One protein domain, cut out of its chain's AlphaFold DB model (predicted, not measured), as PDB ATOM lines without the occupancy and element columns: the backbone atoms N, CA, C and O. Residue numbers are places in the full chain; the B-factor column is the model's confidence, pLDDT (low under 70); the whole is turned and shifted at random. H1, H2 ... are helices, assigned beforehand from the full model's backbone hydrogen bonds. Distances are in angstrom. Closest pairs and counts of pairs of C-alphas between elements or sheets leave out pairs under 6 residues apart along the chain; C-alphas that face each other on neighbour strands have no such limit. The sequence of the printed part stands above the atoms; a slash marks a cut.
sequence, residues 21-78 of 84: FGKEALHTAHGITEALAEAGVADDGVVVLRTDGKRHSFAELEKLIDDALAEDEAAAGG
ATOM      1  N   PHE A  21     272.703 437.162 313.672       68.31
ATOM      2  CA  PHE A  21     273.835 438.082 313.685       68.31
ATOM      3  C   PHE A  21     274.383 438.327 312.278       68.31
ATOM      4  O   PHE A  21     274.630 439.470 311.916       68.31
ATOM      5  N   GLY A  22     274.496 437.290 311.449       66.62
ATOM      6  CA  GLY A  22     274.911 437.395 310.057       66.62
ATOM      7  C   GLY A  22     273.898 438.153 309.205       66.62
ATOM      8  O   GLY A  22     274.294 438.956 308.367       66.62
ATOM      9  N   LYS A  23     272.593 437.980 309.452       75.44
ATOM     10  CA  LYS A  23     271.564 438.798 308.787       75.44
ATOM     11  C   LYS A  23     271.639 440.270 309.195       75.44
ATOM     12  O   LYS A  23     271.643 441.128 308.320       75.44
ATOM     13  N   GLU A  24     271.717 440.564 310.493       76.12
ATOM     14  CA  GLU A  24     271.858 441.939 311.001       76.12
ATOM     15  C   GLU A  24     273.139 442.603 310.471       76.12
ATOM     16  O   GLU A  24     273.102 443.754 310.037       76.12
ATOM     17  N   ALA A  25     274.252 441.867 310.420       75.88
ATOM     18  CA  ALA A  25     275.515 442.349 309.871       75.88
ATOM     19  C   ALA A  25     275.421 442.667 308.369       75.88
ATOM     20  O   ALA A  25     275.887 443.721 307.946       75.88
ATOM     21  N   LEU A  26     274.782 441.803 307.570       76.62
ATOM     22  CA  LEU A  26     274.590 442.040 306.134       76.62
ATOM     23  C   LEU A  26     273.666 443.234 305.862       76.62
ATOM     24  O   LEU A  26     273.978 444.057 305.006       76.62
ATOM     25  N   HIS A  27     272.570 443.372 306.614       78.38
ATOM     26  CA  HIS A  27     271.693 444.542 306.508       78.38
ATOM     27  C   HIS A  27     272.408 445.836 306.905       78.38
ATOM     28  O   HIS A  27     272.244 446.858 306.245       78.38
ATOM     29  N   THR A  28     273.230 445.785 307.954       77.94
ATOM     30  CA  THR A  28     274.016 446.941 308.399       77.94
ATOM     31  C   THR A  28     275.053 447.339 307.352       77.94
ATOM     32  O   THR A  28     275.175 448.516 307.033       77.94
ATOM     33  N   ALA A  29     275.767 446.368 306.775       79.12
ATOM     34  CA  ALA A  29     276.716 446.624 305.695       79.12
ATOM     35  C   ALA A  29     276.028 447.267 304.481       79.12
ATOM     36  O   ALA A  29     276.525 448.263 303.967       79.12
ATOM     37  N   HIS A  30     274.856 446.761 304.085       75.38
ATOM     38  CA  HIS A  30     274.073 447.336 302.992       75.38
ATOM     39  C   HIS A  30     273.669 448.796 303.253       75.38
ATOM     40  O   HIS A  30     273.894 449.641 302.392       75.38
ATOM     41  N   GLY A  31     273.165 449.114 304.452       77.38
ATOM     42  CA  GLY A  31     272.802 450.492 304.806       77.38
ATOM     43  C   GLY A  31     273.997 451.453 304.841       77.38
ATOM     44  O   GLY A  31     273.865 452.619 304.483       77.38
ATOM     45  N   ILE A  32     275.187 450.969 305.219       78.38
ATOM     46  CA  ILE A  32     276.427 451.758 305.133       78.38
ATOM     47  C   ILE A  32     276.782 452.034 303.668       78.38
ATOM     48  O   ILE A  32     277.135 453.162 303.334       78.38
ATOM     49  N   THR A  33     276.677 451.033 302.790       72.94
ATOM     50  CA  THR A  33     276.946 451.200 301.356       72.94
ATOM     51  C   THR A  33     275.983 452.193 300.701       72.94
ATOM     52  O   THR A  33     276.444 453.057 299.961       72.94
ATOM     53  N   GLU A  34     274.680 452.140 301.007       77.81
ATOM     54  CA  GLU A  34     273.709 453.134 300.514       77.81
ATOM     55  C   GLU A  34     274.061 454.552 300.978       77.81
ATOM     56  O   GLU A  34     274.153 455.461 300.157       77.81
ATOM     57  N   ALA A  35     274.354 454.736 302.269       77.38
ATOM     58  CA  ALA A  35     274.715 456.044 302.812       77.38
ATOM     59  C   ALA A  35     276.008 456.613 302.192       77.38
ATOM     60  O   ALA A  35     276.132 457.823 302.000       77.38
ATOM     61  N   LEU A  36     276.981 455.754 301.867       75.81
ATOM     62  CA  LEU A  36     278.211 456.159 301.179       75.81
ATOM     63  C   LEU A  36     277.948 456.568 299.724       75.81
ATOM     64  O   LEU A  36     278.499 457.574 299.271       75.81
ATOM     65  N   ALA A  37     277.082 455.837 299.018       72.69
ATOM     66  CA  ALA A  37     276.670 456.181 297.661       72.69
ATOM     67  C   ALA A  37     275.899 457.514 297.622       72.69
ATOM     68  O   ALA A  37     276.194 458.373 296.791       72.69
ATOM     69  N   GLU A  38     274.976 457.737 298.563       78.44
ATOM     70  CA  GLU A  38     274.259 459.013 298.722       78.44
ATOM     71  C   GLU A  38     275.203 460.187 299.020       78.44
ATOM     72  O   GLU A  38     274.981 461.305 298.553       78.44
ATOM     73  N   ALA A  39     276.286 459.939 299.761       80.88
ATOM     74  CA  ALA A  39     277.315 460.934 300.058       80.88
ATOM     75  C   ALA A  39     278.251 461.236 298.869       80.88
ATOM     76  O   ALA A  39     279.147 462.075 298.998       80.88
ATOM     77  N   GLY A  40     278.068 460.575 297.720       76.19
ATOM     78  CA  GLY A  40     278.896 460.763 296.529       76.19
ATOM     79  C   GLY A  40     280.318 460.222 296.683       76.19
ATOM     80  O   GLY A  40     281.219 460.644 295.955       76.19
ATOM     81  N   VAL A  41     280.537 459.313 297.640       72.88
ATOM     82  CA  VAL A  41     281.799 458.581 297.754       72.88
ATOM     83  C   VAL A  41     281.906 457.665 296.541       72.88
ATOM     84  O   VAL A  41     280.956 456.954 296.216       72.88
ATOM     85  N   ALA A  42     283.049 457.709 295.852       64.56
ATOM     86  CA  ALA A  42     283.304 456.804 294.742       64.56
ATOM     87  C   ALA A  42     283.187 455.365 295.252       64.56
ATOM     88  O   ALA A  42     283.857 454.981 296.211       64.56
ATOM     89  N   ASP A  43     282.294 454.596 294.638       63.97
ATOM     90  CA  ASP A  43     282.229 453.170 294.887       63.97
ATOM     91  C   ASP A  43     283.506 452.552 294.315       63.97
ATOM     92  O   ASP A  43     283.657 452.403 293.103       63.97
ATOM     93  N   ASP A  44     284.445 452.206 295.197       60.66
ATOM     94  CA  ASP A  44     285.643 451.449 294.830       60.66
ATOM     95  C   ASP A  44     285.279 450.040 294.306       60.66
ATOM     96  O   ASP A  44     286.143 449.287 293.849       60.66
ATOM     97  N   GLY A  45     283.995 449.666 294.372       58.28
ATOM     98  CA  GLY A  45     283.412 448.519 293.703       58.28
ATOM     99  C   GLY A  45     283.818 447.185 294.304       58.28
ATOM    100  O   GLY A  45     283.794 446.158 293.627       58.28
ATOM    101  N   VAL A  46     284.268 447.190 295.558       57.94
ATOM    102  CA  VAL A  46     284.843 446.013 296.207       57.94
ATOM    103  C   VAL A  46     283.726 445.095 296.693       57.94
ATOM    104  O   VAL A  46     283.084 445.342 297.713       57.94
ATOM    105  N   VAL A  47     283.547 443.971 296.004       58.91
ATOM    106  CA  VAL A  47     282.652 442.891 296.417       58.91
ATOM    107  C   VAL A  47     283.402 441.964 297.374       58.91
ATOM    108  O   VAL A  47     284.424 441.358 297.036       58.91
ATOM    109  N   VAL A  48     282.896 441.823 298.603       57.69
ATOM    110  CA  VAL A  48     283.480 440.905 299.592       57.69
ATOM    111  C   VAL A  48     282.953 439.488 299.361       57.69
ATOM    112  O   VAL A  48     281.924 439.088 299.903       57.69
ATOM    113  N   LEU A  49     283.692 438.697 298.588       56.78
ATOM    114  CA  LEU A  49     283.521 437.245 298.512       56.78
ATOM    115  C   LEU A  49     284.525 436.570 299.448       56.78
ATOM    116  O   LEU A  49     285.717 436.583 299.173       56.78
ATOM    117  N   ARG A  50     284.014 435.959 300.531       50.22
ATOM    118  CA  ARG A  50     284.766 435.225 301.573       50.22
ATOM    119  C   ARG A  50     285.859 436.052 302.277       50.22
ATOM    120  O   ARG A  50     286.797 436.557 301.677       50.22
ATOM    121  N   THR A  51     285.793 436.147 303.605       56.50
ATOM    122  CA  THR A  51     286.802 436.871 304.409       56.50
ATOM    123  C   THR A  51     288.194 436.230 304.373       56.50
ATOM    124  O   THR A  51     289.165 436.873 304.760       56.50
ATOM    125  N   ASP A  52     288.290 434.978 303.920       63.28
ATOM    126  CA  ASP A  52     289.520 434.210 303.703       63.28
ATOM    127  C   ASP A  52     289.935 434.130 302.218       63.28
ATOM    128  O   ASP A  52     290.865 433.402 301.875       63.28
ATOM    129  N   GLY A  53     289.243 434.856 301.333       61.44
ATOM    130  CA  GLY A  53     289.449 434.838 299.887       61.44
ATOM    131  C   GLY A  53     290.007 436.142 299.318       61.44
ATOM    132  O   GLY A  53     290.152 437.157 300.004       61.44
ATOM    133  N   LYS A  54     290.325 436.114 298.019       67.69
ATOM    134  CA  LYS A  54     290.704 437.314 297.271       67.69
ATOM    135  C   LYS A  54     289.466 438.203 297.110       67.69
ATOM    136  O   LYS A  54     288.413 437.730 296.694       67.69
ATOM    137  N   ARG A  55     289.595 439.487 297.445       62.09
ATOM    138  CA  ARG A  55     288.550 440.487 297.182       62.09
ATOM    139  C   ARG A  55     288.524 440.783 295.686       62.09
ATOM    140  O   ARG A  55     289.589 440.997 295.111       62.09
ATOM    141  N   HIS A  56     287.333 440.788 295.098       65.88
ATOM    142  CA  HIS A  56     287.127 441.102 293.689       65.88
ATOM    143  C   HIS A  56     286.443 442.463 293.574       65.88
ATOM    144  O   HIS A  56     285.530 442.771 294.340       65.88
ATOM    145  N   SER A  57     286.889 443.276 292.627       74.94
ATOM    146  CA  SER A  57     286.135 444.441 292.165       74.94
ATOM    147  C   SER A  57     284.930 444.014 291.312       74.94
ATOM    148  O   SER A  57     284.903 442.895 290.792       74.94
ATOM    149  N   PHE A  58     283.949 444.899 291.113       70.31
ATOM    150  CA  PHE A  58     282.808 444.634 290.226       70.31
ATOM    151  C   PHE A  58     283.235 444.284 288.796       70.31
ATOM    152  O   PHE A  58     282.703 443.333 288.236       70.31
ATOM    153  N   ALA A  59     284.235 444.973 288.238       71.94
ATOM    154  CA  ALA A  59     284.749 444.676 286.898       71.94
ATOM    155  C   ALA A  59     285.395 443.280 286.812       71.94
ATOM    156  O   ALA A  59     285.280 442.584 285.806       71.94
ATOM    157  N   GLU A  60     286.068 442.838 287.879       74.31
ATOM    158  CA  GLU A  60     286.598 441.473 287.948       74.31
ATOM    159  C   GLU A  60     285.479 440.434 288.087       74.31
ATOM    160  O   GLU A  60     285.621 439.333 287.565       74.31
ATOM    161  N   LEU A  61     284.377 440.767 288.766       77.19
ATOM    162  CA  LEU A  61     283.213 439.890 288.873       77.19
ATOM    163  C   LEU A  61     282.479 439.756 287.535       77.19
ATOM    164  O   LEU A  61     282.141 438.641 287.156       77.19
ATOM    165  N   GLU A  62     282.261 440.867 286.828       74.88
ATOM    166  CA  GLU A  62     281.655 440.892 285.491       74.88
ATOM    167  C   GLU A  62     282.430 439.980 284.540       74.88
ATOM    168  O   GLU A  62     281.866 439.039 283.989       74.88
ATOM    169  N   LYS A  63     283.757 440.140 284.493       80.00
ATOM    170  CA  LYS A  63     284.620 439.270 283.693       80.00
ATOM    171  C   LYS A  63     284.501 437.788 284.071       80.00
ATOM    172  O   LYS A  63     284.462 436.938 283.192       80.00
ATOM    173  N   LEU A  64     284.460 437.459 285.365       82.31
ATOM    174  CA  LEU A  64     284.318 436.067 285.812       82.31
ATOM    175  C   LEU A  64     282.972 435.455 285.402       82.31
ATOM    176  O   LEU A  64     282.906 434.251 285.158       82.31
ATOM    177  N   ILE A  65     281.909 436.262 285.360       82.31
ATOM    178  CA  ILE A  65     280.592 435.829 284.888       82.31
ATOM    179  C   ILE A  65     280.637 435.600 283.375       82.31
ATOM    180  O   ILE A  65     280.208 434.539 282.930       82.31
ATOM    181  N   ASP A  66     281.199 436.537 282.610       87.31
ATOM    182  CA  ASP A  66     281.331 436.419 281.154       87.31
ATOM    183  C   ASP A  66     282.159 435.191 280.751       87.31
ATOM    184  O   ASP A  66     281.742 434.414 279.890       87.31
ATOM    185  N   ASP A  67     283.300 434.973 281.415       83.06
ATOM    186  CA  ASP A  67     284.165 433.815 281.180       83.06
ATOM    187  C   ASP A  67     283.405 432.501 281.468       83.06
ATOM    188  O   ASP A  67     283.440 431.570 280.663       83.06
ATOM    189  N   ALA A  68     282.655 432.431 282.575       82.12
ATOM    190  CA  ALA A  68     281.878 431.243 282.933       82.12
ATOM    191  C   ALA A  68     280.719 430.963 281.959       82.12
ATOM    192  O   ALA A  68     280.434 429.802 281.662       82.12
ATOM    193  N   LEU A  69     280.051 432.006 281.458       81.56
ATOM    194  CA  LEU A  69     278.998 431.870 280.447       81.56
ATOM    195  C   LEU A  69     279.574 431.376 279.113       81.56
ATOM    196  O   LEU A  69     279.015 430.465 278.508       81.56
ATOM    197  N   ALA A  70     280.723 431.911 278.691       83.50
ATOM    198  CA  ALA A  70     281.402 431.475 277.473       83.50
ATOM    199  C   ALA A  70     281.865 430.006 277.546       83.50
ATOM    200  O   ALA A  70     281.799 429.285 276.548       83.50
ATOM    201  N   GLU A  71     282.312 429.541 278.718       78.25
ATOM    202  CA  GLU A  71     282.660 428.133 278.949       78.25
ATOM    203  C   GLU A  71     281.445 427.196 278.811       78.25
ATOM    204  O   GLU A  71     281.561 426.131 278.196       78.25
ATOM    205  N   ASP A  72     280.278 427.589 279.332       73.62
ATOM    206  CA  ASP A  72     279.036 426.805 279.236       73.62
ATOM    207  C   ASP A  72     278.501 426.758 277.794       73.62
ATOM    208  O   ASP A  72     278.141 425.693 277.286       73.62
ATOM    209  N   GLU A  73     278.543 427.885 277.075       75.56
ATOM    210  CA  GLU A  73     278.184 427.957 275.652       75.56
ATOM    211  C   GLU A  73     279.098 427.082 274.780       75.56
ATOM    212  O   GLU A  73     278.628 426.362 273.889       75.56
ATOM    213  N   ALA A  74     280.406 427.082 275.056       73.94
ATOM    214  CA  ALA A  74     281.367 426.226 274.368       73.94
ATOM    215  C   ALA A  74     281.135 424.733 274.664       73.94
ATOM    216  O   ALA A  74     281.288 423.895 273.769       73.94
ATOM    217  N   ALA A  75     280.736 424.389 275.892       71.19
ATOM    218  CA  ALA A  75     280.378 423.024 276.266       71.19
ATOM    219  C   ALA A  75     279.067 422.561 275.603       71.19
ATOM    220  O   ALA A  75     278.965 421.407 275.180       71.19
ATOM    221  N   ALA A  76     278.087 423.457 275.452       68.25
ATOM    222  CA  ALA A  76     276.804 423.176 274.810       68.25
ATOM    223  C   ALA A  76     276.907 423.021 273.277       68.25
ATOM    224  O   ALA A  76     276.170 422.231 272.687       68.25
ATOM    225  N   GLY A  77     277.839 423.722 272.623       60.12
ATOM    226  CA  GLY A  77     278.056 423.657 271.169       60.12
ATOM    227  C   GLY A  77     278.826 422.427 270.657       60.12
ATOM    228  O   GLY A  77     278.977 422.266 269.447       60.12
ATOM    229  N   GLY A  78     279.331 421.563 271.547       53.84
ATOM    230  CA  GLY A  78     280.188 420.417 271.203       53.84
ATOM    231  C   GLY A  78     279.481 419.068 271.013       53.84
ATOM    232  O   GLY A  78     280.144 418.084 270.684       53.84
TER     233      GLY A  78
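This is residues 21 to 78 of the 84 residues of an uncharacterized protein of Pseudonocardia asaccharolytica DSM 44247 = NBRC 16224 (UniProt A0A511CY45). Helix H2 sticks out to one end of an open, elongated shape, and H1 stands crosswise at the other end without meeting it. Between them the long link, residues 39 to 57, folds back on itself in a loop, where residues 46 to 47 pair antiparallel with 56 to 57. The printed part has 58 residues with two named helices, H1 then H2, and no named strand; its class is all helix. It is extended, with a radius of gyration of the C-alphas of 15.9 A and spans of 48 by 29 by 18 A.

H2, residues 58 to 76, is 27.1 A long and ends at C-alpha 76 (276.804, 423.176, 274.810). H1, residues 21 to 38, is 25.7 A long and begins at C-alpha 21 (273.835, 438.082, 313.685).

H2 and H1 are apart, with no C-alpha of the one within 8 A of the other. In both, every O i to N i+4 pair is within hydrogen-bond range. Residues 65 to 78 stand free, as do 21 to 32 and 34 to 40.

The C-alphas farthest apart, those of Ala 39 and Gly 78, are 49.8 A apart. The printed part has no cut; the link from H1 to H2 is long, 19 residues. Mean pLDDT of the printed part is 71.7, with residues 21 to 22, 42 to 56 and 76 to 78 under 70.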